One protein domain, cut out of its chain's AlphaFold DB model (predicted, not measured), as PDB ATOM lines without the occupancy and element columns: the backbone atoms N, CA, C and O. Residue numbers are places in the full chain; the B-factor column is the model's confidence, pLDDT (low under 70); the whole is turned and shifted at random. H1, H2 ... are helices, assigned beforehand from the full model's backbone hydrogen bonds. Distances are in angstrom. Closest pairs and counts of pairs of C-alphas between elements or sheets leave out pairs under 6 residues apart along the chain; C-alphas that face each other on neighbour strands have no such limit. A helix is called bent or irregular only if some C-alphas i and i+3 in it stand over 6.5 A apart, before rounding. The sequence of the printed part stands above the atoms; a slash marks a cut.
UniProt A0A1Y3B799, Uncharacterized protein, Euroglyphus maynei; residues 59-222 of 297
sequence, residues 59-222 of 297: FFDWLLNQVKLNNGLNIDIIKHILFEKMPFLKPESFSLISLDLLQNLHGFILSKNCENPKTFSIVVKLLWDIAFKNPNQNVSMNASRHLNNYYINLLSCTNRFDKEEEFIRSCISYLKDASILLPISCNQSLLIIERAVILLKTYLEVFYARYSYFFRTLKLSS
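AT A GLANCE: This is residues 59 to 222 of the 297 residues of an uncharacterized protein of Euroglyphus maynei (UniProt A0A1Y3B799). What shape do the helices make? The longest helix, H7, is bent, and its arm H7a folds against H6 at one end of a flat up-and-down bundle of H2, H3, H4, H5, H6 and H7a, in which each runs against the one before it in the chain. H5 and H4 make the middle, H3 and H2 come next, H1 packs on H3 at the far end, and residues 211 to 222, of which 211 to 221 belong to H7, stick out as a tail. What is it made of, and how large? The printed part has 164 residues with seven named helices, H1 to H7 in order, and no named strand: the class is all helix. It is compact, with a radius of gyration of the C-alphas of 17.5 A and spans of 58 by 46 by 24 A.

HOW THE PARTS SIT: How does the longest helix stand? H7, residues 186 to 221, was assigned as one helix by its hydrogen bonds but is bent: C-alphas 210 and 213 are 7.8 A apart, and its arms H7a, residues 186 to 210, and H7b, residues 213 to 221, stand at a steep tilt of 64 degrees. H7a forms a hairpin with H6, residues 160 to 181, of which 171 to 181 alone touch it; the closest C-alphas are those of Ala 178 and Ser 189, 4.6 A apart. What does the hub touch? H5, residues 137 to 154, touches H7a, with the C-alphas of Asn 148 and Tyr 203 closest at 5.6 A, and only just touches H6, its hairpin partner, with 3 pairs of C-alphas within 8 A. It forms a hairpin with H4, residues 117 to 133, closest at the C-alphas of Ala 131 and Ser 140, 4.1 A; H3, residues 96 to 111, touches it with residues 96 to 99 alone, closest at the C-alphas of Leu 96 and Val 139, 5.6 A. What comes beyond H3? H1, residues 59 to 68, touches H3 with the C-alphas of Leu 64 and Leu 101 closest at 5.1 A; H2, residues 75 to 88, forms a hairpin with H3, of which residues 102 to 109 alone touch it, closest at the C-alphas of Ile 78 and Leu 105, 6.4 A. How do the backbones run? Every O i to N i+4 pair is within hydrogen-bond range in H1, H3, H4, H5, H6, H7a and H7b; in H2 it is 7 of 10.

IN THESE COORDINATES: Where are the ends? H1 begins at C-alpha 59, (-3.842, -20.471, 17.249), and H7b ends at C-alpha 221, (-31.233, -45.360, -25.161). Which are long? H7a measures 35.9 A from first to last C-alpha, H6 32.1 A, H5 24.4 A and H4 24.3 A.

THE WHOLE: How far does it reach? The two C-alphas farthest apart, those of Gly 72 and Ser 222, are 58.3 A apart; the printed part has no cut and no long link. Where is confidence low? Residues 71 to 72, 113 to 119 and 154 to 161 are under 70; the mean pLDDT of the printed part is 87.4.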
ATOM      1  N   PHE A  59      -2.760 -21.434  17.059       94.69
ATOM      2  CA  PHE A  59      -3.842 -20.471  17.249       94.69
ATOM      3  C   PHE A  59      -5.064 -20.794  16.378       94.69
ATOM      4  O   PHE A  59      -6.200 -20.733  16.861       94.69
ATOM      5  N   PHE A  60      -4.857 -21.152  15.108       95.56
ATOM      6  CA  PHE A  60      -5.957 -21.537  14.226       95.56
ATOM      7  C   PHE A  60      -6.610 -22.857  14.638       95.56
ATOM      8  O   PHE A  60      -7.835 -22.950  14.563       95.56
ATOM      9  N   ASP A  61      -5.846 -23.834  15.127       94.44
ATOM     10  CA  ASP A  61      -6.395 -25.078  15.671       94.44
ATOM     11  C   ASP A  61      -7.225 -24.810  16.932       94.44
ATOM     12  O   ASP A  61      -8.351 -25.292  17.074       94.44
ATOM     13  N   TRP A  62      -6.734 -23.940  17.816       93.25
ATOM     14  CA  TRP A  62      -7.498 -23.517  18.983       93.25
ATOM     15  C   TRP A  62      -8.834 -22.862  18.598       93.25
ATOM     16  O   TRP A  62      -9.875 -23.252  19.137       93.25
ATOM     17  N   LEU A  63      -8.832 -21.921  17.641       93.00
ATOM     18  CA  LEU A  63     -10.058 -21.305  17.110       93.00
ATOM     19  C   LEU A  63     -10.988 -22.346  16.475       93.00
ATOM     20  O   LEU A  63     -12.200 -22.306  16.693       93.00
ATOM     21  N   LEU A  64     -10.431 -23.288  15.714       92.94
ATOM     22  CA  LEU A  64     -11.173 -24.369  15.067       92.94
ATOM     23  C   LEU A  64     -11.910 -25.225  16.099       92.94
ATOM     24  O   LEU A  64     -13.091 -25.532  15.918       92.94
ATOM     25  N   ASN A  65     -11.247 -25.557  17.203       90.56
ATOM     26  CA  ASN A  65     -11.848 -26.306  18.299       90.56
ATOM     27  C   ASN A  65     -12.971 -25.517  18.990       90.56
ATOM     28  O   ASN A  65     -13.997 -26.109  19.327       90.56
ATOM     29  N   GLN A  66     -12.848 -24.189  19.119       86.94
ATOM     30  CA  GLN A  66     -13.942 -23.360  19.645       86.94
ATOM     31  C   GLN A  66     -15.182 -23.400  18.742       86.94
ATOM     32  O   GLN A  66     -16.302 -23.552  19.235       86.94
ATOM     33  N   VAL A  67     -14.993 -23.324  17.419       87.69
ATOM     34  CA  VAL A  67     -16.092 -23.395  16.439       87.69
ATOM     35  C   VAL A  67     -16.759 -24.773  16.454       87.69
ATOM     36  O   VAL A  67     -17.983 -24.858  16.518       87.69
ATOM     37  N   LYS A  68     -15.972 -25.858  16.433       85.81
ATOM     38  CA  LYS A  68     -16.488 -27.240  16.404       85.81
ATOM     39  C   LYS A  68     -17.290 -27.600  17.647       85.81
ATOM     40  O   LYS A  68     -18.325 -28.251  17.541       85.81
ATOM     41  N   LEU A  69     -16.810 -27.187  18.816       79.62
ATOM     42  CA  LEU A  69     -17.471 -27.473  20.087       79.62
ATOM     43  C   LEU A  69     -18.621 -26.499  20.383       79.62
ATOM     44  O   LEU A  69     -19.328 -26.688  21.366       79.62
ATOM     45  N   ASN A  70     -18.832 -25.485  19.530       72.44
ATOM     46  CA  ASN A  70     -19.790 -24.399  19.744       72.44
ATOM     47  C   ASN A  70     -19.584 -23.709  21.110       72.44
ATOM     48  O   ASN A  70     -20.535 -23.309  21.784       72.44
ATOM     49  N   ASN A  71     -18.320 -23.603  21.520       67.88
ATOM     50  CA  ASN A  71     -17.910 -23.108  22.825       67.88
ATOM     51  C   ASN A  71     -17.566 -21.617  22.727       67.88
ATOM     52  O   ASN A  71     -16.627 -21.237  22.030       67.88
ATOM     53  N   GLY A  72     -18.316 -20.762  23.425       64.06
ATOM     54  CA  GLY A  72     -17.955 -19.361  23.698       64.06
ATOM     55  C   GLY A  72     -17.950 -18.373  22.517       64.06
ATOM     56  O   GLY A  72     -18.021 -17.167  22.751       64.06
ATOM     57  N   LEU A  73     -17.904 -18.829  21.259       77.19
ATOM     58  CA  LEU A  73     -17.950 -17.958  20.078       77.19
ATOM     59  C   LEU A  73     -19.391 -17.703  19.631       77.19
ATOM     60  O   LEU A  73     -20.052 -18.574  19.068       77.19
ATOM     61  N   ASN A  74     -19.869 -16.473  19.827       83.31
ATOM     62  CA  ASN A  74     -21.126 -16.026  19.230       83.31
ATOM     63  C   ASN A  74     -21.010 -15.961  17.690       83.31
ATOM     64  O   ASN A  74     -19.929 -15.743  17.133       83.31
ATOM     65  N   ILE A  75     -22.141 -16.081  16.992       85.62
ATOM     66  CA  ILE A  75     -22.237 -15.996  15.534       85.62
ATOM     67  C   ILE A  75     -21.620 -14.709  14.976       85.62
ATOM     68  O   ILE A  75     -21.010 -14.746  13.912       85.62
ATOM     69  N   ASP A  76     -21.720 -13.586  15.690       87.75
ATOM     70  CA  ASP A  76     -21.148 -12.308  15.252       87.75
ATOM     71  C   ASP A  76     -19.617 -12.345  15.227       87.75
ATOM     72  O   ASP A  76     -18.994 -11.821  14.308       87.75
ATOM     73  N   ILE A  77     -19.004 -13.057  16.175       89.50
ATOM     74  CA  ILE A  77     -17.554 -13.257  16.222       89.50
ATOM     75  C   ILE A  77     -17.114 -14.194  15.098       89.50
ATOM     76  O   ILE A  77     -16.113 -13.940  14.432       89.50
ATOM     77  N   ILE A  78     -17.885 -15.249  14.834       89.75
ATOM     78  CA  ILE A  78     -17.634 -16.167  13.714       89.75
ATOM     79  C   ILE A  78     -17.711 -15.415  12.378       89.75
ATOM     80  O   ILE A  78     -16.822 -15.564  11.539       89.75
ATOM     81  N   LYS A  79     -18.727 -14.561  12.191       89.94
ATOM     82  CA  LYS A  79     -18.856 -13.686  11.015       89.94
ATOM     83  C   LYS A  79     -17.681 -12.720  10.906       89.94
ATOM     84  O   LYS A  79     -17.126 -12.579   9.822       89.94
ATOM     85  N   HIS A  80     -17.283 -12.097  12.014       91.56
ATOM     86  CA  HIS A  80     -16.123 -11.209  12.065       91.56
ATOM     87  C   HIS A  80     -14.848 -11.918  11.599       91.56
ATOM     88  O   HIS A  80     -14.153 -11.435  10.708       91.56
ATOM     89  N   ILE A  81     -14.572 -13.115  12.124       93.00
ATOM     90  CA  ILE A  81     -13.403 -13.900  11.710       93.00
ATOM     91  C   ILE A  81     -13.487 -14.247  10.215       93.00
ATOM     92  O   ILE A  81     -12.516 -14.076   9.477       93.00
ATOM     93  N   LEU A  82     -14.651 -14.702   9.748       92.31
ATOM     94  CA  LEU A  82     -14.834 -15.148   8.369       92.31
ATOM     95  C   LEU A  82     -14.750 -14.008   7.340       92.31
ATOM     96  O   LEU A  82     -14.184 -14.210   6.268       92.31
ATOM     97  N   PHE A  83     -15.305 -12.829   7.638       89.50
ATOM     98  CA  PHE A  83     -15.419 -11.726   6.672       89.50
ATOM     99  C   PHE A  83     -14.361 -10.644   6.827       89.50
ATOM    100  O   PHE A  83     -13.997 -10.020   5.834       89.50
ATOM    101  N   GLU A  84     -13.859 -10.420   8.040       90.81
ATOM    102  CA  GLU A  84     -12.938  -9.316   8.324       90.81
ATOM    103  C   GLU A  84     -11.526  -9.775   8.676       90.81
ATOM    104  O   GLU A  84     -10.620  -8.949   8.709       90.81
ATOM    105  N   LYS A  85     -11.305 -11.064   8.954       94.00
ATOM    106  CA  LYS A  85      -9.974 -11.565   9.331       94.00
ATOM    107  C   LYS A  85      -9.386 -12.509   8.299       94.00
ATOM    108  O   LYS A  85      -8.320 -12.224   7.758       94.00
ATOM    109  N   MET A  86     -10.102 -13.579   7.963       93.81
ATOM    110  CA  MET A  86      -9.659 -14.567   6.974       93.81
ATOM    111  C   MET A  86      -9.296 -13.964   5.605       93.81
ATOM    112  O   MET A  86      -8.232 -14.307   5.091       93.81
ATOM    113  N   PRO A  87     -10.082 -13.039   5.011       92.06
ATOM    114  CA  PRO A  87      -9.784 -12.520   3.672       92.06
ATOM    115  C   PRO A  87      -8.544 -11.621   3.601       92.06
ATOM    116  O   PRO A  87      -8.058 -11.346   2.508       92.06
ATOM    117  N   PHE A  88      -8.041 -11.144   4.745       91.69
ATOM    118  CA  PHE A  88      -6.823 -10.331   4.814       91.69
ATOM    119  C   PHE A  88      -5.552 -11.171   4.953       91.69
ATOM    120  O   PHE A  88      -4.448 -10.635   4.827       91.69
ATOM    121  N   LEU A  89      -5.683 -12.477   5.200       92.56
ATOM    122  CA  LEU A  89      -4.549 -13.386   5.140       92.56
ATOM    123  C   LEU A  89      -4.095 -13.542   3.690       92.56
ATOM    124  O   LEU A  89      -4.902 -13.625   2.763       92.56
ATOM    125  N   LYS A  90      -2.779 -13.615   3.497       92.75
ATOM    126  CA  LYS A  90      -2.221 -13.894   2.178       92.75
ATOM    127  C   LYS A  90      -2.577 -15.333   1.782       92.75
ATOM    128  O   LYS A  90      -2.407 -16.234   2.603       92.75
ATOM    129  N   PRO A  91      -3.016 -15.597   0.545       93.19
ATOM    130  CA  PRO A  91      -3.302 -16.958   0.088       93.19
ATOM    131  C   PRO A  91      -2.126 -17.925   0.289       93.19
ATOM    132  O   PRO A  91      -2.317 -19.103   0.583       93.19
ATOM    133  N   GLU A  92      -0.900 -17.413   0.184       93.19
ATOM    134  CA  GLU A  92       0.352 -18.142   0.362       93.19
ATOM    135  C   GLU A  92       0.633 -18.548   1.812       93.19
ATOM    136  O   GLU A  92       1.395 -19.486   2.029       93.19
ATOM    137  N   SER A  93       0.021 -17.879   2.798       92.81
ATOM    138  CA  SER A  93       0.208 -18.191   4.220       92.81
ATOM    139  C   SER A  93      -0.773 -19.232   4.757       92.81
ATOM    140  O   SER A  93      -0.659 -19.616   5.915       92.81
ATOM    141  N   PHE A  94      -1.748 -19.682   3.958       95.81
ATOM    142  CA  PHE A  94      -2.692 -20.707   4.407       95.81
ATOM    143  C   PHE A  94      -1.992 -22.060   4.609       95.81
ATOM    144  O   PHE A  94      -1.327 -22.582   3.714       95.81
ATOM    145  N   SER A  95      -2.191 -22.645   5.784       95.81
ATOM    146  CA  SER A  95      -1.911 -24.039   6.125       95.81
ATOM    147  C   SER A  95      -3.169 -24.908   5.981       95.81
ATOM    148  O   SER A  95      -4.277 -24.395   5.793       95.81
ATOM    149  N   LEU A  96      -3.026 -26.229   6.134       96.38
ATOM    150  CA  LEU A  96      -4.179 -27.141   6.183       96.38
ATOM    151  C   LEU A  96      -5.123 -26.806   7.349       96.38
ATOM    152  O   LEU A  96      -6.333 -26.798   7.157       96.38
ATOM    153  N   ILE A  97      -4.581 -26.433   8.512       96.25
ATOM    154  CA  ILE A  97      -5.374 -26.071   9.697       96.25
ATOM    155  C   ILE A  97      -6.170 -24.787   9.441       96.25
ATOM    156  O   ILE A  97      -7.367 -24.727   9.717       96.25
ATOM    157  N   SER A  98      -5.542 -23.764   8.851       95.75
ATOM    158  CA  SER A  98      -6.239 -22.516   8.507       95.75
ATOM    159  C   SER A  98      -7.341 -22.722   7.455       95.75
ATOM    160  O   SER A  98      -8.395 -22.085   7.517       95.75
ATOM    161  N   LEU A  99      -7.130 -23.650   6.514       96.12
ATOM    162  CA  LEU A  99      -8.120 -24.022   5.508       96.12
ATOM    163  C   LEU A  99      -9.286 -24.803   6.134       96.12
ATOM    164  O   LEU A  99     -10.440 -24.574   5.770       96.12
ATOM    165  N   ASP A 100      -9.011 -25.684   7.094       95.44
ATOM    166  CA  ASP A 100     -10.041 -26.387   7.863       95.44
ATOM    167  C   ASP A 100     -10.848 -25.416   8.729       95.44
ATOM    168  O   ASP A 100     -12.077 -25.515   8.788       95.44
ATOM    169  N   LEU A 101     -10.196 -24.424   9.338       95.81
ATOM    170  CA  LEU A 101     -10.877 -23.337  10.035       95.81
ATOM    171  C   LEU A 101     -11.816 -22.572   9.100       95.81
ATOM    172  O   LEU A 101     -12.986 -22.397   9.441       95.81
ATOM    173  N   LEU A 102     -11.358 -22.185   7.906       95.19
ATOM    174  CA  LEU A 102     -12.196 -21.508   6.911       95.19
ATOM    175  C   LEU A 102     -13.454 -22.324   6.576       95.19
ATOM    176  O   LEU A 102     -14.560 -21.778   6.555       95.19
ATOM    177  N   GLN A 103     -13.303 -23.631   6.353       92.06
ATOM    178  CA  GLN A 103     -14.428 -24.518   6.057       92.06
ATOM    179  C   GLN A 103     -15.401 -24.652   7.224       92.06
ATOM    180  O   GLN A 103     -16.608 -24.614   7.002       92.06
ATOM    181  N   ASN A 104     -14.904 -24.811   8.453       91.94
ATOM    182  CA  ASN A 104     -15.757 -24.980   9.629       91.94
ATOM    183  C   ASN A 104     -16.508 -23.684   9.959       91.94
ATOM    184  O   ASN A 104     -17.698 -23.736  10.258       91.94
ATOM    185  N   LEU A 105     -15.863 -22.520   9.817       92.12
ATOM    186  CA  LEU A 105     -16.525 -21.216   9.933       92.12
ATOM    187  C   LEU A 105     -17.639 -21.067   8.887       92.12
ATOM    188  O   LEU A 105     -18.763 -20.698   9.224       92.12
ATOM    189  N   HIS A 106     -17.347 -21.388   7.622       88.81
ATOM    190  CA  HIS A 106     -18.338 -21.327   6.551       88.81
ATOM    191  C   HIS A 106     -19.495 -22.305   6.804       88.81
ATOM    192  O   HIS A 106     -20.649 -21.888   6.827       88.81
ATOM    193  N   GLY A 107     -19.196 -23.576   7.080       87.81
ATOM    194  CA  GLY A 107     -20.182 -24.615   7.379       87.81
ATOM    195  C   GLY A 107     -21.070 -24.274   8.577       87.81
ATOM    196  O   GLY A 107     -22.280 -24.488   8.525       87.81
ATOM    197  N   PHE A 108     -20.506 -23.659   9.620       87.69
ATOM    198  CA  PHE A 108     -21.278 -23.177  10.763       87.69
ATOM    199  C   PHE A 108     -22.303 -22.114  10.345       87.69
ATOM    200  O   PHE A 108     -23.478 -22.223  10.700       87.69
ATOM    201  N   ILE A 109     -21.898 -21.118   9.551       86.38
ATOM    202  CA  ILE A 109     -22.800 -20.061   9.061       86.38
ATOM    203  C   ILE A 109     -23.922 -20.645   8.193       86.38
ATOM    204  O   ILE A 109     -25.077 -20.233   8.335       86.38
ATOM    205  N   LEU A 110     -23.606 -21.638   7.355       82.06
ATOM    206  CA  LEU A 110     -24.597 -22.355   6.548       82.06
ATOM    207  C   LEU A 110     -25.602 -23.112   7.413       82.06
ATOM    208  O   LEU A 110     -26.802 -22.989   7.200       82.06
ATOM    209  N   SER A 111     -25.131 -23.820   8.444       82.94
ATOM    210  CA  SER A 111     -25.996 -24.580   9.360       82.94
ATOM    211  C   SER A 111     -27.020 -23.708  10.100       82.94
ATOM    212  O   SER A 111     -28.067 -24.187  10.527       82.94
ATOM    213  N   LYS A 112     -26.723 -22.411  10.257       80.81
ATOM    214  CA  LYS A 112     -27.597 -21.425  10.903       80.81
ATOM    215  C   LYS A 112     -28.529 -20.712   9.916       80.81
ATOM    216  O   LYS A 112     -29.118 -19.700  10.289       80.81
ATOM    217  N   ASN A 113     -28.654 -21.207   8.678       65.69
ATOM    218  CA  ASN A 113     -29.456 -20.625   7.593       65.69
ATOM    219  C   ASN A 113     -29.174 -19.131   7.359       65.69
ATOM    220  O   ASN A 113     -30.033 -18.373   6.913       65.69
ATOM    221  N   CYS A 114     -27.949 -18.683   7.648       60.38
ATOM    222  CA  CYS A 114     -27.486 -17.337   7.330       60.38
ATOM    223  C   CYS A 114     -26.981 -17.296   5.878       60.38
ATOM    224  O   CYS A 114     -25.831 -16.928   5.620       60.38
ATOM    225  N   GLU A 115     -27.830 -17.708   4.933       61.16
ATOM    226  CA  GLU A 115     -27.551 -17.703   3.496       61.16
ATOM    227  C   GLU A 115     -27.476 -16.262   2.982       61.16
ATOM    228  O   GLU A 115     -28.432 -15.690   2.466       61.16
ATOM    229  N   ASN A 116     -26.318 -15.633   3.156       65.38
ATOM    230  CA  ASN A 116     -26.031 -14.363   2.516       65.38
ATOM    231  C   ASN A 116     -25.194 -14.637   1.257       65.38
ATOM    232  O   ASN A 116     -24.089 -15.170   1.378       65.38
ATOM    233  N   PRO A 117     -25.648 -14.238   0.055       68.00
ATOM    234  CA  PRO A 117     -24.869 -14.359  -1.181       68.00
ATOM    235  C   PRO A 117     -23.456 -13.765  -1.068       68.00
ATOM    236  O   PRO A 117     -22.510 -14.261  -1.681       68.00
ATOM    237  N   LYS A 118     -23.290 -12.728  -0.234       68.50
ATOM    238  CA  LYS A 118     -21.986 -12.116   0.055       68.50
ATOM    239  C   LYS A 118     -21.049 -13.065   0.807       68.50
ATOM    240  O   LYS A 118     -19.859 -13.078   0.506       68.50
ATOM    241  N   THR A 119     -21.577 -13.877   1.729       69.25
ATOM    242  CA  THR A 119     -20.806 -14.884   2.474       69.25
ATOM    243  C   THR A 119     -20.138 -15.855   1.518       69.25
ATOM    244  O   THR A 119     -18.925 -16.053   1.567       69.25
ATOM    245  N   PHE A 120     -20.934 -16.406   0.604       75.12
ATOM    246  CA  PHE A 120     -20.459 -17.348  -0.395       75.12
ATOM    247  C   PHE A 120     -19.417 -16.722  -1.313       75.12
ATOM    248  O   PHE A 120     -18.358 -17.302  -1.522       75.12
ATOM    249  N   SER A 121     -19.675 -15.511  -1.812       81.44
ATOM    250  CA  SER A 121     -18.759 -14.831  -2.729       81.44
ATOM    251  C   SER A 121     -17.364 -14.617  -2.125       81.44
ATOM    252  O   SER A 121     -16.368 -14.852  -2.809       81.44
ATOM    253  N   ILE A 122     -17.276 -14.235  -0.845       86.94
ATOM    254  CA  ILE A 122     -15.990 -14.008  -0.166       86.94
ATOM    255  C   ILE A 122     -15.225 -15.323   0.007       86.94
ATOM    256  O   ILE A 122     -14.055 -15.400  -0.367       86.94
ATOM    257  N   VAL A 123     -15.880 -16.360   0.540       89.44
ATOM    258  CA  VAL A 123     -15.235 -17.658   0.798       89.44
ATOM    259  C   VAL A 123     -14.784 -18.309  -0.505       89.44
ATOM    260  O   VAL A 123     -13.660 -18.793  -0.590       89.44
ATOM    261  N   VAL A 124     -15.621 -18.273  -1.541       90.38
ATOM    262  CA  VAL A 124     -15.291 -18.825  -2.861       90.38
ATOM    263  C   VAL A 124     -14.104 -18.092  -3.469       90.38
ATOM    264  O   VAL A 124     -13.168 -18.740  -3.927       90.38
ATOM    265  N   LYS A 125     -14.086 -16.754  -3.423       91.56
ATOM    266  CA  LYS A 125     -12.950 -15.964  -3.914       91.56
ATOM    267  C   LYS A 125     -11.651 -16.317  -3.184       91.56
ATOM    268  O   LYS A 125     -10.621 -16.501  -3.826       91.56
ATOM    269  N   LEU A 126     -11.711 -16.449  -1.861       94.19
ATOM    270  CA  LEU A 126     -10.556 -16.838  -1.058       94.19
ATOM    271  C   LEU A 126     -10.075 -18.253  -1.413       94.19
ATOM    272  O   LEU A 126      -8.876 -18.470  -1.563       94.19
ATOM    273  N   LEU A 127     -10.994 -19.200  -1.616       95.25
ATOM    274  CA  LEU A 127     -10.661 -20.555  -2.052       95.25
ATOM    275  C   LEU A 127     -10.001 -20.580  -3.435       95.25
ATOM    276  O   LEU A 127      -9.032 -21.316  -3.603       95.25
ATOM    277  N   TRP A 128     -10.470 -19.772  -4.396       95.62
ATOM    278  CA  TRP A 128      -9.789 -19.592  -5.685       95.62
ATOM    279  C   TRP A 128      -8.351 -19.125  -5.457       95.62
ATOM    280  O   TRP A 128      -7.401 -19.766  -5.904       95.62
ATOM    281  N   ASP A 129      -8.163 -18.055  -4.691       94.38
ATOM    282  CA  ASP A 129      -6.827 -17.529  -4.443       94.38
ATOM    283  C   ASP A 129      -5.904 -18.548  -3.750       94.38
ATOM    284  O   ASP A 129      -4.757 -18.702  -4.171       94.38
ATOM    285  N   ILE A 130      -6.385 -19.299  -2.751       96.44
ATOM    286  CA  ILE A 130      -5.601 -20.350  -2.076       96.44
ATOM    287  C   ILE A 130      -5.273 -21.488  -3.046       96.44
ATOM    288  O   ILE A 130      -4.116 -21.903  -3.132       96.44
ATOM    289  N   ALA A 131      -6.262 -21.970  -3.802       96.44
ATOM    290  CA  ALA A 131      -6.086 -23.058  -4.756       96.44
ATOM    291  C   ALA A 131      -4.993 -22.731  -5.779       96.44
ATOM    292  O   ALA A 131      -4.182 -23.600  -6.089       96.44
ATOM    293  N   PHE A 132      -4.917 -21.484  -6.249       94.69
ATOM    294  CA  PHE A 132      -3.990 -21.084  -7.305       94.69
ATOM    295  C   PHE A 132      -2.647 -20.557  -6.816       94.69
ATOM    296  O   PHE A 132      -1.625 -20.861  -7.432       94.69
ATOM    297  N   LYS A 133      -2.614 -19.802  -5.717       92.44
ATOM    298  CA  LYS A 133      -1.413 -19.065  -5.291       92.44
ATOM    299  C   LYS A 133      -0.634 -19.755  -4.174       92.44
ATOM    300  O   LYS A 133       0.567 -19.542  -4.068       92.44
ATOM    301  N   ASN A 134      -1.257 -20.622  -3.371       94.88
ATOM    302  CA  ASN A 134      -0.592 -21.200  -2.197       94.88
ATOM    303  C   ASN A 134       0.548 -22.152  -2.584       94.88
ATOM    304  O   ASN A 134       0.263 -23.124  -3.263       94.88
ATOM    305  N   PRO A 135       1.810 -21.974  -2.174       91.50
ATOM    306  CA  PRO A 135       2.922 -22.797  -2.666       91.50
ATOM    307  C   PRO A 135       2.828 -24.281  -2.272       91.50
ATOM    308  O   PRO A 135       3.369 -25.134  -2.970       91.50
ATOM    309  N   ASN A 136       2.114 -24.616  -1.195       94.19
ATOM    310  CA  ASN A 136       1.965 -25.989  -0.735       94.19
ATOM    311  C   ASN A 136       0.911 -26.738  -1.570       94.19
ATOM    312  O   ASN A 136      -0.281 -26.425  -1.537       94.19
ATOM    313  N   GLN A 137       1.351 -27.776  -2.285       94.25
ATOM    314  CA  GLN A 137       0.488 -28.594  -3.141       94.25
ATOM    315  C   GLN A 137      -0.676 -29.235  -2.375       94.25
ATOM    316  O   GLN A 137      -1.786 -29.299  -2.899       94.25
ATOM    317  N   ASN A 138      -0.466 -29.668  -1.130       95.12
ATOM    318  CA  ASN A 138      -1.525 -30.292  -0.335       95.12
ATOM    319  C   ASN A 138      -2.613 -29.281   0.038       95.12
ATOM    320  O   ASN A 138      -3.798 -29.608  -0.026       95.12
ATOM    321  N   VAL A 139      -2.232 -28.052   0.397       96.31
ATOM    322  CA  VAL A 139      -3.191 -26.983   0.719       96.31
ATOM    323  C   VAL A 139      -3.964 -26.577  -0.535       96.31
ATOM    324  O   VAL A 139      -5.193 -26.561  -0.514       96.31
ATOM    325  N   SER A 140      -3.255 -26.347  -1.645       95.69
ATOM    326  CA  SER A 140      -3.847 -26.040  -2.953       95.69
ATOM    327  C   SER A 140      -4.847 -27.117  -3.396       95.69
ATOM    328  O   SER A 140      -5.984 -26.803  -3.739       95.69
ATOM    329  N   MET A 141      -4.478 -28.399  -3.298       94.56
ATOM    330  CA  MET A 141      -5.350 -29.514  -3.677       94.56
ATOM    331  C   MET A 141      -6.604 -29.603  -2.799       94.56
ATOM    332  O   MET A 141      -7.692 -29.863  -3.310       94.56
ATOM    333  N   ASN A 142      -6.486 -29.384  -1.486       95.31
ATOM    334  CA  ASN A 142      -7.658 -29.364  -0.610       95.31
ATOM    335  C   ASN A 142      -8.572 -28.177  -0.934       95.31
ATOM    336  O   ASN A 142      -9.773 -28.376  -1.098       95.31
ATOM    337  N   ALA A 143      -8.025 -26.978  -1.151       96.12
ATOM    338  CA  ALA A 143      -8.812 -25.820  -1.577       96.12
ATOM    339  C   ALA A 143      -9.565 -26.093  -2.894       96.12
ATOM    340  O   ALA A 143     -10.766 -25.834  -2.978       96.12
ATOM    341  N   SER A 144      -8.906 -26.722  -3.875       94.62
ATOM    342  CA  SER A 144      -9.530 -27.178  -5.124       94.62
ATOM    343  C   SER A 144     -10.678 -28.165  -4.892       94.62
ATOM    344  O   SER A 144     -11.745 -28.027  -5.489       94.62
ATOM    345  N   ARG A 145     -10.519 -29.130  -3.976       91.69
ATOM    346  CA  ARG A 145     -11.611 -30.047  -3.605       91.69
ATOM    347  C   ARG A 145     -12.797 -29.301  -2.992       91.69
ATOM    348  O   ARG A 145     -13.938 -29.636  -3.308       91.69
ATOM    349  N   HIS A 146     -12.561 -28.286  -2.159       90.31
ATOM    350  CA  HIS A 146     -13.644 -27.464  -1.607       90.31
ATOM    351  C   HIS A 146     -14.351 -26.632  -2.672       90.31
ATOM    352  O   HIS A 146     -15.577 -26.562  -2.641       90.31
ATOM    353  N   LEU A 147     -13.619 -26.071  -3.639       91.62
ATOM    354  CA  LEU A 147     -14.216 -25.393  -4.795       91.62
ATOM    355  C   LEU A 147     -15.106 -26.339  -5.603       91.62
ATOM    356  O   LEU A 147     -16.261 -26.010  -5.863       91.62
ATOM    357  N   ASN A 148     -14.614 -27.534  -5.940       89.62
ATOM    358  CA  ASN A 148     -15.406 -28.524  -6.674       89.62
ATOM    359  C   ASN A 148     -16.673 -28.902  -5.903       89.62
ATOM    360  O   ASN A 148     -17.770 -28.870  -6.453       89.62
ATOM    361  N   ASN A 149     -16.550 -29.184  -4.604       85.12
ATOM    362  CA  ASN A 149     -17.703 -29.484  -3.756       85.12
ATOM    363  C   ASN A 149     -18.686 -28.310  -3.664       85.12
ATOM    364  O   ASN A 149     -19.894 -28.539  -3.644       85.12
ATOM    365  N   TYR A 150     -18.200 -27.068  -3.635       84.06
ATOM    366  CA  TYR A 150     -19.050 -25.881  -3.635       84.06
ATOM    367  C   TYR A 150     -19.893 -25.798  -4.914       84.06
ATOM    368  O   TYR A 150     -21.120 -25.721  -4.832       84.06
ATOM    369  N   TYR A 151     -19.253 -25.888  -6.083       83.56
ATOM    370  CA  TYR A 151     -19.946 -25.776  -7.368       83.56
ATOM    371  C   TYR A 151     -20.827 -26.995  -7.690       83.56
ATOM    372  O   TYR A 151     -21.833 -26.848  -8.380       83.56
ATOM    373  N   ILE A 152     -20.501 -28.184  -7.167       79.62
ATOM    374  CA  ILE A 152     -21.235 -29.428  -7.452       79.62
ATOM    375  C   ILE A 152     -22.337 -29.715  -6.419       79.62
ATOM    376  O   ILE A 152     -23.450 -30.091  -6.791       79.62
ATOM    377  N   ASN A 153     -22.055 -29.591  -5.118       72.62
ATOM    378  CA  ASN A 153     -22.940 -30.078  -4.048       72.62
ATOM    379  C   ASN A 153     -23.762 -28.981  -3.378       72.62
ATOM    380  O   ASN A 153     -24.914 -29.228  -3.028       72.62
ATOM    381  N   LEU A 154     -23.185 -27.797  -3.185       63.16
ATOM    382  CA  LEU A 154     -23.795 -26.772  -2.340       63.16
ATOM    383  C   LEU A 154     -24.908 -25.990  -3.053       63.16
ATOM    384  O   LEU A 154     -25.806 -25.459  -2.410       63.16
ATOM    385  N   LEU A 155     -24.893 -25.969  -4.385       58.41
ATOM    386  CA  LEU A 155     -25.894 -25.295  -5.211       58.41
ATOM    387  C   LEU A 155     -27.023 -26.264  -5.577       58.41
ATOM    388  O   LEU A 155     -27.273 -26.603  -6.739       58.41
ATOM    389  N   SER A 156     -27.708 -26.754  -4.547       51.72
ATOM    390  CA  SER A 156     -29.035 -27.316  -4.738       51.72
ATOM    391  C   SER A 156     -30.025 -26.165  -4.920       51.72
ATOM    392  O   SER A 156     -29.985 -25.190  -4.180       51.72
ATOM    393  N   CYS A 157     -30.939 -26.334  -5.876       50.28
ATOM    394  CA  CYS A 157     -32.125 -25.517  -6.128       50.28
ATOM    395  C   CYS A 157     -31.902 -24.287  -7.037       50.28
ATOM    396  O   CYS A 157     -31.284 -23.297  -6.670       50.28
ATOM    397  N   THR A 158     -32.521 -24.354  -8.219       51.84
ATOM    398  CA  THR A 158     -32.805 -23.293  -9.210       51.84
ATOM    399  C   THR A 158     -31.794 -23.031 -10.342       51.84
ATOM    400  O   THR A 158     -32.195 -23.222 -11.486       51.84
ATOM    401  N   ASN A 159     -30.504 -22.738 -10.111       57.44
ATOM    402  CA  ASN A 159     -29.598 -22.265 -11.193       57.44
ATOM    403  C   ASN A 159     -28.254 -23.027 -11.285       57.44
ATOM    404  O   ASN A 159     -27.178 -22.455 -11.114       57.44
ATOM    405  N   ARG A 160     -28.294 -24.344 -11.538       65.69
ATOM    406  CA  ARG A 160     -27.079 -25.191 -11.570       65.69
ATOM    407  C   ARG A 160     -26.128 -24.862 -12.729       65.69
ATOM    408  O   ARG A 160     -24.924 -24.794 -12.511       65.69
ATOM    409  N   PHE A 161     -26.663 -24.628 -13.929       69.56
ATOM    410  CA  PHE A 161     -25.848 -24.383 -15.126       69.56
ATOM    411  C   PHE A 161     -25.166 -23.010 -15.116       69.56
ATOM    412  O   PHE A 161     -23.996 -22.923 -15.470       69.56
ATOM    413  N   ASP A 162     -25.827 -21.965 -14.605       73.50
ATOM    414  CA  ASP A 162     -25.219 -20.629 -14.461       73.50
ATOM    415  C   ASP A 162     -23.947 -20.668 -13.603       73.50
ATOM    416  O   ASP A 162     -22.985 -19.933 -13.821       73.50
ATOM    417  N   LYS A 163     -23.938 -21.542 -12.594       77.81
ATOM    418  CA  LYS A 163     -22.823 -21.684 -11.660       77.81
ATOM    419  C   LYS A 163     -21.701 -22.550 -12.210       77.81
ATOM    420  O   LYS A 163     -20.539 -22.283 -11.917       77.81
ATOM    421  N   GLU A 164     -22.030 -23.540 -13.029       83.12
ATOM    422  CA  GLU A 164     -21.046 -24.270 -13.826       83.12
ATOM    423  C   GLU A 164     -20.367 -23.343 -14.847       83.12
ATOM    424  O   GLU A 164     -19.139 -23.324 -14.937       83.12
ATOM    425  N   GLU A 165     -21.134 -22.490 -15.534       86.06
ATOM    426  CA  GLU A 165     -20.577 -21.468 -16.425       86.06
ATOM    427  C   GLU A 165     -19.668 -20.495 -15.659       86.06
ATOM    428  O   GLU A 165     -18.554 -20.205 -16.100       86.06
ATOM    429  N   GLU A 166     -20.089 -20.033 -14.476       87.75
ATOM    430  CA  GLU A 166     -19.273 -19.186 -13.599       87.75
ATOM    431  C   GLU A 166     -17.945 -19.863 -13.214       87.75
ATOM    432  O   GLU A 166     -16.890 -19.219 -13.264       87.75
ATOM    433  N   PHE A 167     -17.980 -21.153 -12.863       90.38
ATOM    434  CA  PHE A 167     -16.793 -21.940 -12.529       90.38
ATOM    435  C   PHE A 167     -15.825 -22.027 -13.712       90.38
ATOM    436  O   PHE A 167     -14.647 -21.680 -13.575       90.38
ATOM    437  N   ILE A 168     -16.327 -22.430 -14.885       91.19
ATOM    438  CA  ILE A 168     -15.522 -22.568 -16.104       91.19
ATOM    439  C   ILE A 168     -14.927 -21.212 -16.489       91.19
ATOM    440  O   ILE A 168     -13.720 -21.109 -16.717       91.19
ATOM    441  N   ARG A 169     -15.738 -20.148 -16.498       92.38
ATOM    442  CA  ARG A 169     -15.289 -18.791 -16.833       92.38
ATOM    443  C   ARG A 169     -14.193 -18.309 -15.890       92.38
ATOM    444  O   ARG A 169     -13.214 -17.722 -16.348       92.38
ATOM    445  N   SER A 170     -14.342 -18.564 -14.592       92.38
ATOM    446  CA  SER A 170     -13.341 -18.197 -13.587       92.38
ATOM    447  C   SER A 170     -12.034 -18.951 -13.819       92.38
ATOM    448  O   SER A 170     -10.979 -18.328 -13.912       92.38
ATOM    449  N   CYS A 171     -12.097 -20.271 -14.013       93.62
ATOM    450  CA  CYS A 171     -10.911 -21.088 -14.260       93.62
ATOM    451  C   CYS A 171     -10.173 -20.673 -15.546       93.62
ATOM    452  O   CYS A 171      -8.952 -20.503 -15.543       93.62
ATOM    453  N   ILE A 172     -10.917 -20.421 -16.631       93.88
ATOM    454  CA  ILE A 172     -10.365 -19.920 -17.896       93.88
ATOM    455  C   ILE A 172      -9.734 -18.533 -17.718       93.88
ATOM    456  O   ILE A 172      -8.692 -18.268 -18.314       93.88
ATOM    457  N   SER A 173     -10.314 -17.654 -16.891       94.12
ATOM    458  CA  SER A 173      -9.717 -16.346 -16.589       94.12
ATOM    459  C   SER A 173      -8.340 -16.496 -15.943       94.12
ATOM    460  O   SER A 173      -7.384 -15.901 -16.431       94.12
ATOM    461  N   TYR A 174      -8.205 -17.348 -14.918       92.88
ATOM    462  CA  TYR A 174      -6.909 -17.619 -14.281       92.88
ATOM    463  C   TYR A 174      -5.885 -18.192 -15.271       92.88
ATOM    464  O   TYR A 174      -4.729 -17.768 -15.275       92.88
ATOM    465  N   LEU A 175      -6.303 -19.118 -16.141       94.44
ATOM    466  CA  LEU A 175      -5.449 -19.675 -17.197       94.44
ATOM    467  C   LEU A 175      -4.980 -18.607 -18.185       94.44
ATOM    468  O   LEU A 175      -3.806 -18.580 -18.559       94.44
ATOM    469  N   LYS A 176      -5.889 -17.727 -18.610       95.50
ATOM    470  CA  LYS A 176      -5.591 -16.634 -19.537       95.50
ATOM    471  C   LYS A 176      -4.601 -15.651 -18.919       95.50
ATOM    472  O   LYS A 176      -3.600 -15.329 -19.558       95.50
ATOM    473  N   ASP A 177      -4.847 -15.228 -17.684       94.00
ATOM    474  CA  ASP A 177      -3.983 -14.288 -16.970       94.00
ATOM    475  C   ASP A 177      -2.581 -14.884 -16.762       94.00
ATOM    476  O   ASP A 177      -1.579 -14.239 -17.068       94.00
ATOM    477  N   ALA A 178      -2.494 -16.154 -16.348       94.25
ATOM    478  CA  ALA A 178      -1.221 -16.862 -16.217       94.25
ATOM    479  C   ALA A 178      -0.494 -17.030 -17.562       94.25
ATOM    480  O   ALA A 178       0.720 -16.869 -17.634       94.25
ATOM    481  N   SER A 179      -1.219 -17.296 -18.649       94.62
ATOM    482  CA  SER A 179      -0.625 -17.423 -19.988       94.62
ATOM    483  C   SER A 179      -0.022 -16.103 -20.479       94.62
ATOM    484  O   SER A 179       1.037 -16.107 -21.102       94.62
ATOM    485  N   ILE A 180      -0.660 -14.969 -20.169       95.88
ATOM    486  CA  ILE A 180      -0.138 -13.628 -20.483       95.88
ATOM    487  C   ILE A 180       1.118 -13.325 -19.654       95.88
ATOM    488  O   ILE A 180       2.066 -12.733 -20.166       95.88
ATOM    489  N   LEU A 181       1.139 -13.736 -18.383       93.94
ATOM    490  CA  LEU A 181       2.251 -13.492 -17.460       93.94
ATOM    491  C   LEU A 181       3.417 -14.480 -17.616       93.94
ATOM    492  O   LEU A 181       4.489 -14.239 -17.058       93.94
ATOM    493  N   LEU A 182       3.257 -15.543 -18.410       93.62
ATOM    494  CA  LEU A 182       4.259 -16.594 -18.612       93.62
ATOM    495  C   LEU A 182       5.665 -16.068 -18.982       93.62
ATOM    496  O   LEU A 182       6.633 -16.560 -18.397       93.62
ATOM    497  N   PRO A 183       5.830 -15.052 -19.861       93.50
ATOM    498  CA  PRO A 183       7.151 -14.500 -20.181       93.50
ATOM    499  C   PRO A 183       7.798 -13.717 -19.028       93.50
ATOM    500  O   PRO A 183       9.010 -13.525 -19.026       93.50
ATOM    501  N   ILE A 184       7.000 -13.239 -18.067       93.94
ATOM    502  CA  ILE A 184       7.430 -12.353 -16.974       93.94
ATOM    503  C   ILE A 184       7.702 -13.160 -15.700       93.94
ATOM    504  O   ILE A 184       8.706 -12.951 -15.025       93.94
ATOM    505  N   SER A 185       6.816 -14.099 -15.365       90.88
ATOM    506  CA  SER A 185       6.863 -14.897 -14.138       90.88
ATOM    507  C   SER A 185       6.605 -16.375 -14.436       90.88
ATOM    508  O   SER A 185       5.626 -16.965 -13.976       90.88
ATOM    509  N   CYS A 186       7.512 -16.986 -15.204       91.62
ATOM    510  CA  CYS A 186       7.386 -18.359 -15.705       91.62
ATOM    511  C   CYS A 186       6.977 -19.369 -14.616       91.62
ATOM    512  O   CYS A 186       5.945 -20.020 -14.748       91.62
ATOM    513  N   ASN A 187       7.701 -19.432 -13.493       91.00
ATOM    514  CA  ASN A 187       7.425 -20.407 -12.428       91.00
ATOM    515  C   ASN A 187       6.034 -20.240 -11.797       91.00
ATOM    516  O   ASN A 187       5.322 -21.219 -11.598       91.00
ATOM    517  N   GLN A 188       5.628 -19.004 -11.492       89.62
ATOM    518  CA  GLN A 188       4.324 -18.736 -10.879       89.62
ATOM    519  C   GLN A 188       3.181 -18.976 -11.871       89.62
ATOM    520  O   GLN A 188       2.143 -19.519 -11.505       89.62
ATOM    521  N   SER A 189       3.388 -18.606 -13.133       93.62
ATOM    522  CA  SER A 189       2.415 -18.803 -14.202       93.62
ATOM    523  C   SER A 189       2.212 -20.288 -14.509       93.62
ATOM    524  O   SER A 189       1.074 -20.744 -14.570       93.62
ATOM    525  N   LEU A 190       3.296 -21.069 -14.608       94.25
ATOM    526  CA  LEU A 190       3.231 -22.525 -14.770       94.25
ATOM    527  C   LEU A 190       2.513 -23.196 -13.599       94.25
ATOM    528  O   LEU A 190       1.679 -24.067 -13.827       94.25
ATOM    529  N   LEU A 191       2.774 -22.751 -12.367       93.12
ATOM    530  CA  LEU A 191       2.104 -23.267 -11.176       93.12
ATOM    531  C   LEU A 191       0.585 -23.034 -11.226       93.12
ATOM    532  O   LEU A 191      -0.193 -23.943 -10.939       93.12
ATOM    533  N   ILE A 192       0.147 -21.832 -11.619       94.19
ATOM    534  CA  ILE A 192      -1.280 -21.514 -11.780       94.19
ATOM    535  C   ILE A 192      -1.900 -22.375 -12.887       94.19
ATOM    536  O   ILE A 192      -2.988 -22.918 -12.695       94.19
ATOM    537  N   ILE A 193      -1.207 -22.536 -14.020       95.00
ATOM    538  CA  ILE A 193      -1.673 -23.356 -15.147       95.00
ATOM    539  C   ILE A 193      -1.833 -24.821 -14.728       95.00
ATOM    540  O   ILE A 193      -2.893 -25.403 -14.950       95.00
ATOM    541  N   GLU A 194      -0.824 -25.401 -14.077       94.44
ATOM    542  CA  GLU A 194      -0.867 -26.772 -13.560       94.44
ATOM    543  C   GLU A 194      -2.083 -26.972 -12.644       94.44
ATOM    544  O   GLU A 194      -2.891 -27.882 -12.844       94.44
ATOM    545  N   ARG A 195      -2.267 -26.071 -11.675       94.75
ATOM    546  CA  ARG A 195      -3.376 -26.131 -10.713       94.75
ATOM    547  C   ARG A 195      -4.736 -25.975 -11.372       94.75
ATOM    548  O   ARG A 195      -5.684 -26.619 -10.935       94.75
ATOM    549  N   ALA A 196      -4.837 -25.176 -12.432       94.38
ATOM    550  CA  ALA A 196      -6.094 -24.955 -13.150       94.38
ATOM    551  C   ALA A 196      -6.498 -26.208 -13.909       94.38
ATOM    552  O   ALA A 196      -7.648 -26.632 -13.837       94.38
ATOM    553  N   VAL A 197      -5.535 -26.834 -14.585       92.75
ATOM    554  CA  VAL A 197      -5.759 -28.092 -15.298       92.75
ATOM    555  C   VAL A 197      -6.160 -29.195 -14.320       92.75
ATOM    556  O   VAL A 197      -7.107 -29.930 -14.591       92.75
ATOM    557  N   ILE A 198      -5.510 -29.281 -13.156       92.50
ATOM    558  CA  ILE A 198      -5.888 -30.229 -12.098       92.50
ATOM    559  C   ILE A 198      -7.299 -29.938 -11.568       92.50
ATOM    560  O   ILE A 198      -8.096 -30.865 -11.414       92.50
ATOM    561  N   LEU A 199      -7.631 -28.673 -11.295       94.38
ATOM    562  CA  LEU A 199      -8.958 -28.278 -10.817       94.38
ATOM    563  C   LEU A 199     -10.047 -28.653 -11.834       94.38
ATOM    564  O   LEU A 199     -11.030 -29.282 -11.461       94.38
ATOM    565  N   LEU A 200      -9.843 -28.354 -13.121       92.56
ATOM    566  CA  LEU A 200     -10.765 -28.731 -14.199       92.56
ATOM    567  C   LEU A 200     -10.892 -30.245 -14.344       92.56
ATOM    568  O   LEU A 200     -12.004 -30.760 -14.434       92.56
ATOM    569  N   LYS A 201      -9.769 -30.969 -14.330       90.56
ATOM    570  CA  LYS A 201      -9.766 -32.432 -14.410       90.56
ATOM    571  C   LYS A 201     -10.575 -33.038 -13.264       90.56
ATOM    572  O   LYS A 201     -11.483 -33.827 -13.501       90.56
ATOM    573  N   THR A 202     -10.280 -32.634 -12.031       90.00
ATOM    574  CA  THR A 202     -10.977 -33.140 -10.840       90.00
ATOM    575  C   THR A 202     -12.446 -32.722 -10.811       90.00
ATOM    576  O   THR A 202     -13.285 -33.503 -10.371       90.00
ATOM    577  N   TYR A 203     -12.789 -31.536 -11.320       90.00
ATOM    578  CA  TYR A 203     -14.181 -31.127 -11.492       90.00
ATOM    579  C   TYR A 203     -14.918 -32.061 -12.454       90.00
ATOM    580  O   TYR A 203     -15.973 -32.579 -12.100       90.00
ATOM    581  N   LEU A 204     -14.345 -32.329 -13.635       87.88
ATOM    582  CA  LEU A 204     -14.931 -33.226 -14.637       87.88
ATOM    583  C   LEU A 204     -15.088 -34.657 -14.112       87.88
ATOM    584  O   LEU A 204     -16.116 -35.282 -14.356       87.88
ATOM    585  N   GLU A 205     -14.113 -35.162 -13.354       86.38
ATOM    586  CA  GLU A 205     -14.196 -36.478 -12.712       86.38
ATOM    587  C   GLU A 205     -15.376 -36.555 -11.732       86.38
ATOM    588  O   GLU A 205     -16.171 -37.493 -11.792       86.38
ATOM    589  N   VAL A 206     -15.536 -35.556 -10.855       85.94
ATOM    590  CA  VAL A 206     -16.645 -35.524  -9.884       85.94
ATOM    591  C   VAL A 206     -17.988 -35.284 -10.582       85.94
ATOM    592  O   VAL A 206     -18.992 -35.901 -10.220       85.94
ATOM    593  N   PHE A 207     -18.015 -34.427 -11.603       85.31
ATOM    594  CA  PHE A 207     -19.194 -34.176 -12.425       85.31
ATOM    595  C   PHE A 207     -19.662 -35.464 -13.108       85.31
ATOM    596  O   PHE A 207     -20.819 -35.859 -12.962       85.31
ATOM    597  N   TYR A 208     -18.755 -36.175 -13.783       85.06
ATOM    598  CA  TYR A 208     -19.080 -37.443 -14.423       85.06
ATOM    599  C   TYR A 208     -19.539 -38.481 -13.400       85.06
ATOM    600  O   TYR A 208     -20.570 -39.114 -13.606       85.06
ATOM    601  N   ALA A 209     -18.841 -38.621 -12.267       86.19
ATOM    602  CA  ALA A 209     -19.238 -39.544 -11.203       86.19
ATOM    603  C   ALA A 209     -20.696 -39.322 -10.772       86.19
ATOM    604  O   ALA A 209     -21.479 -40.272 -10.668       86.19
ATOM    605  N   ARG A 210     -21.077 -38.053 -10.587       84.88
ATOM    606  CA  ARG A 210     -22.422 -37.645 -10.173       84.88
ATOM    607  C   ARG A 210     -23.491 -37.909 -11.235       84.88
ATOM    608  O   ARG A 210     -24.608 -38.276 -10.878       84.88
ATOM    609  N   TYR A 211     -23.169 -37.725 -12.514       85.38
ATOM    610  CA  TYR A 211     -24.118 -37.867 -13.627       85.38
ATOM    611  C   TYR A 211     -23.977 -39.177 -14.418       85.38
ATOM    612  O   TYR A 211     -24.692 -39.375 -15.399       85.38
ATOM    613  N   SER A 212     -23.131 -40.098 -13.954       89.69
ATOM    614  CA  SER A 212     -22.858 -41.415 -14.551       89.69
ATOM    615  C   SER A 212     -24.127 -42.166 -14.963       89.69
ATOM    616  O   SER A 212     -24.259 -42.594 -16.107       89.69
ATOM    617  N   TYR A 213     -25.139 -42.205 -14.089       90.25
ATOM    618  CA  TYR A 213     -26.441 -42.808 -14.402       90.25
ATOM    619  C   TYR A 213     -27.097 -42.225 -15.664       90.25
ATOM    620  O   TYR A 213     -27.618 -42.970 -16.496       90.25
ATOM    621  N   PHE A 214     -27.085 -40.900 -15.825       88.25
ATOM    622  CA  PHE A 214     -27.704 -40.245 -16.975       88.25
ATOM    623  C   PHE A 214     -26.905 -40.497 -18.250       88.25
ATOM    624  O   PHE A 214     -27.502 -40.859 -19.262       88.25
ATOM    625  N   PHE A 215     -25.577 -40.375 -18.193       87.88
ATOM    626  CA  PHE A 215     -24.711 -40.659 -19.338       87.88
ATOM    627  C   PHE A 215     -24.854 -42.102 -19.811       87.88
ATOM    628  O   PHE A 215     -25.063 -42.341 -21.002       87.88
ATOM    629  N   ARG A 216     -24.854 -43.065 -18.884       89.25
ATOM    630  CA  ARG A 216     -25.064 -44.472 -19.227       89.25
ATOM    631  C   ARG A 216     -26.465 -44.731 -19.764       89.25
ATOM    632  O   ARG A 216     -26.613 -45.457 -20.739       89.25
ATOM    633  N   THR A 217     -27.490 -44.100 -19.192       88.94
ATOM    634  CA  THR A 217     -28.862 -44.215 -19.711       88.94
ATOM    635  C   THR A 217     -28.964 -43.692 -21.142       88.94
ATOM    636  O   THR A 217     -29.596 -44.349 -21.964       88.94
ATOM    637  N   LEU A 218     -28.333 -42.552 -21.452       87.69
ATOM    638  CA  LEU A 218     -28.283 -41.994 -22.807       87.69
ATOM    639  C   LEU A 218     -27.553 -42.927 -23.773       87.69
ATOM    640  O   LEU A 218     -28.071 -43.185 -24.853       87.69
ATOM    641  N   LYS A 219     -26.416 -43.495 -23.362       87.81
ATOM    642  CA  LYS A 219     -25.672 -44.487 -24.151       87.81
ATOM    643  C   LYS A 219     -26.496 -45.742 -24.461       87.81
ATOM    644  O   LYS A 219     -26.349 -46.335 -25.522       87.81
ATOM    645  N   LEU A 220     -27.357 -46.154 -23.532       87.19
ATOM    646  CA  LEU A 220     -28.235 -47.316 -23.696       87.19
ATOM    647  C   LEU A 220     -29.511 -47.011 -24.494       87.19
ATOM    648  O   LEU A 220     -30.098 -47.921 -25.077       87.19
ATOM    649  N   SER A 221     -29.994 -45.766 -24.479       83.06
ATOM    650  CA  SER A 221     -31.233 -45.360 -25.161       83.06
ATOM    651  C   SER A 221     -31.009 -44.757 -26.547       83.06
ATOM    652  O   SER A 221     -31.928 -44.749 -27.363       83.06
ATOM    653  N   SER A 222     -29.812 -44.244 -26.812       70.88
ATOM    654  CA  SER A 222     -29.428 -43.574 -28.048       70.88
ATOM    655  C   SER A 222     -28.032 -44.034 -28.462       70.88
ATOM    656  O   SER A 222     -27.207 -44.331 -27.609       70.88
TER     657      SER A 222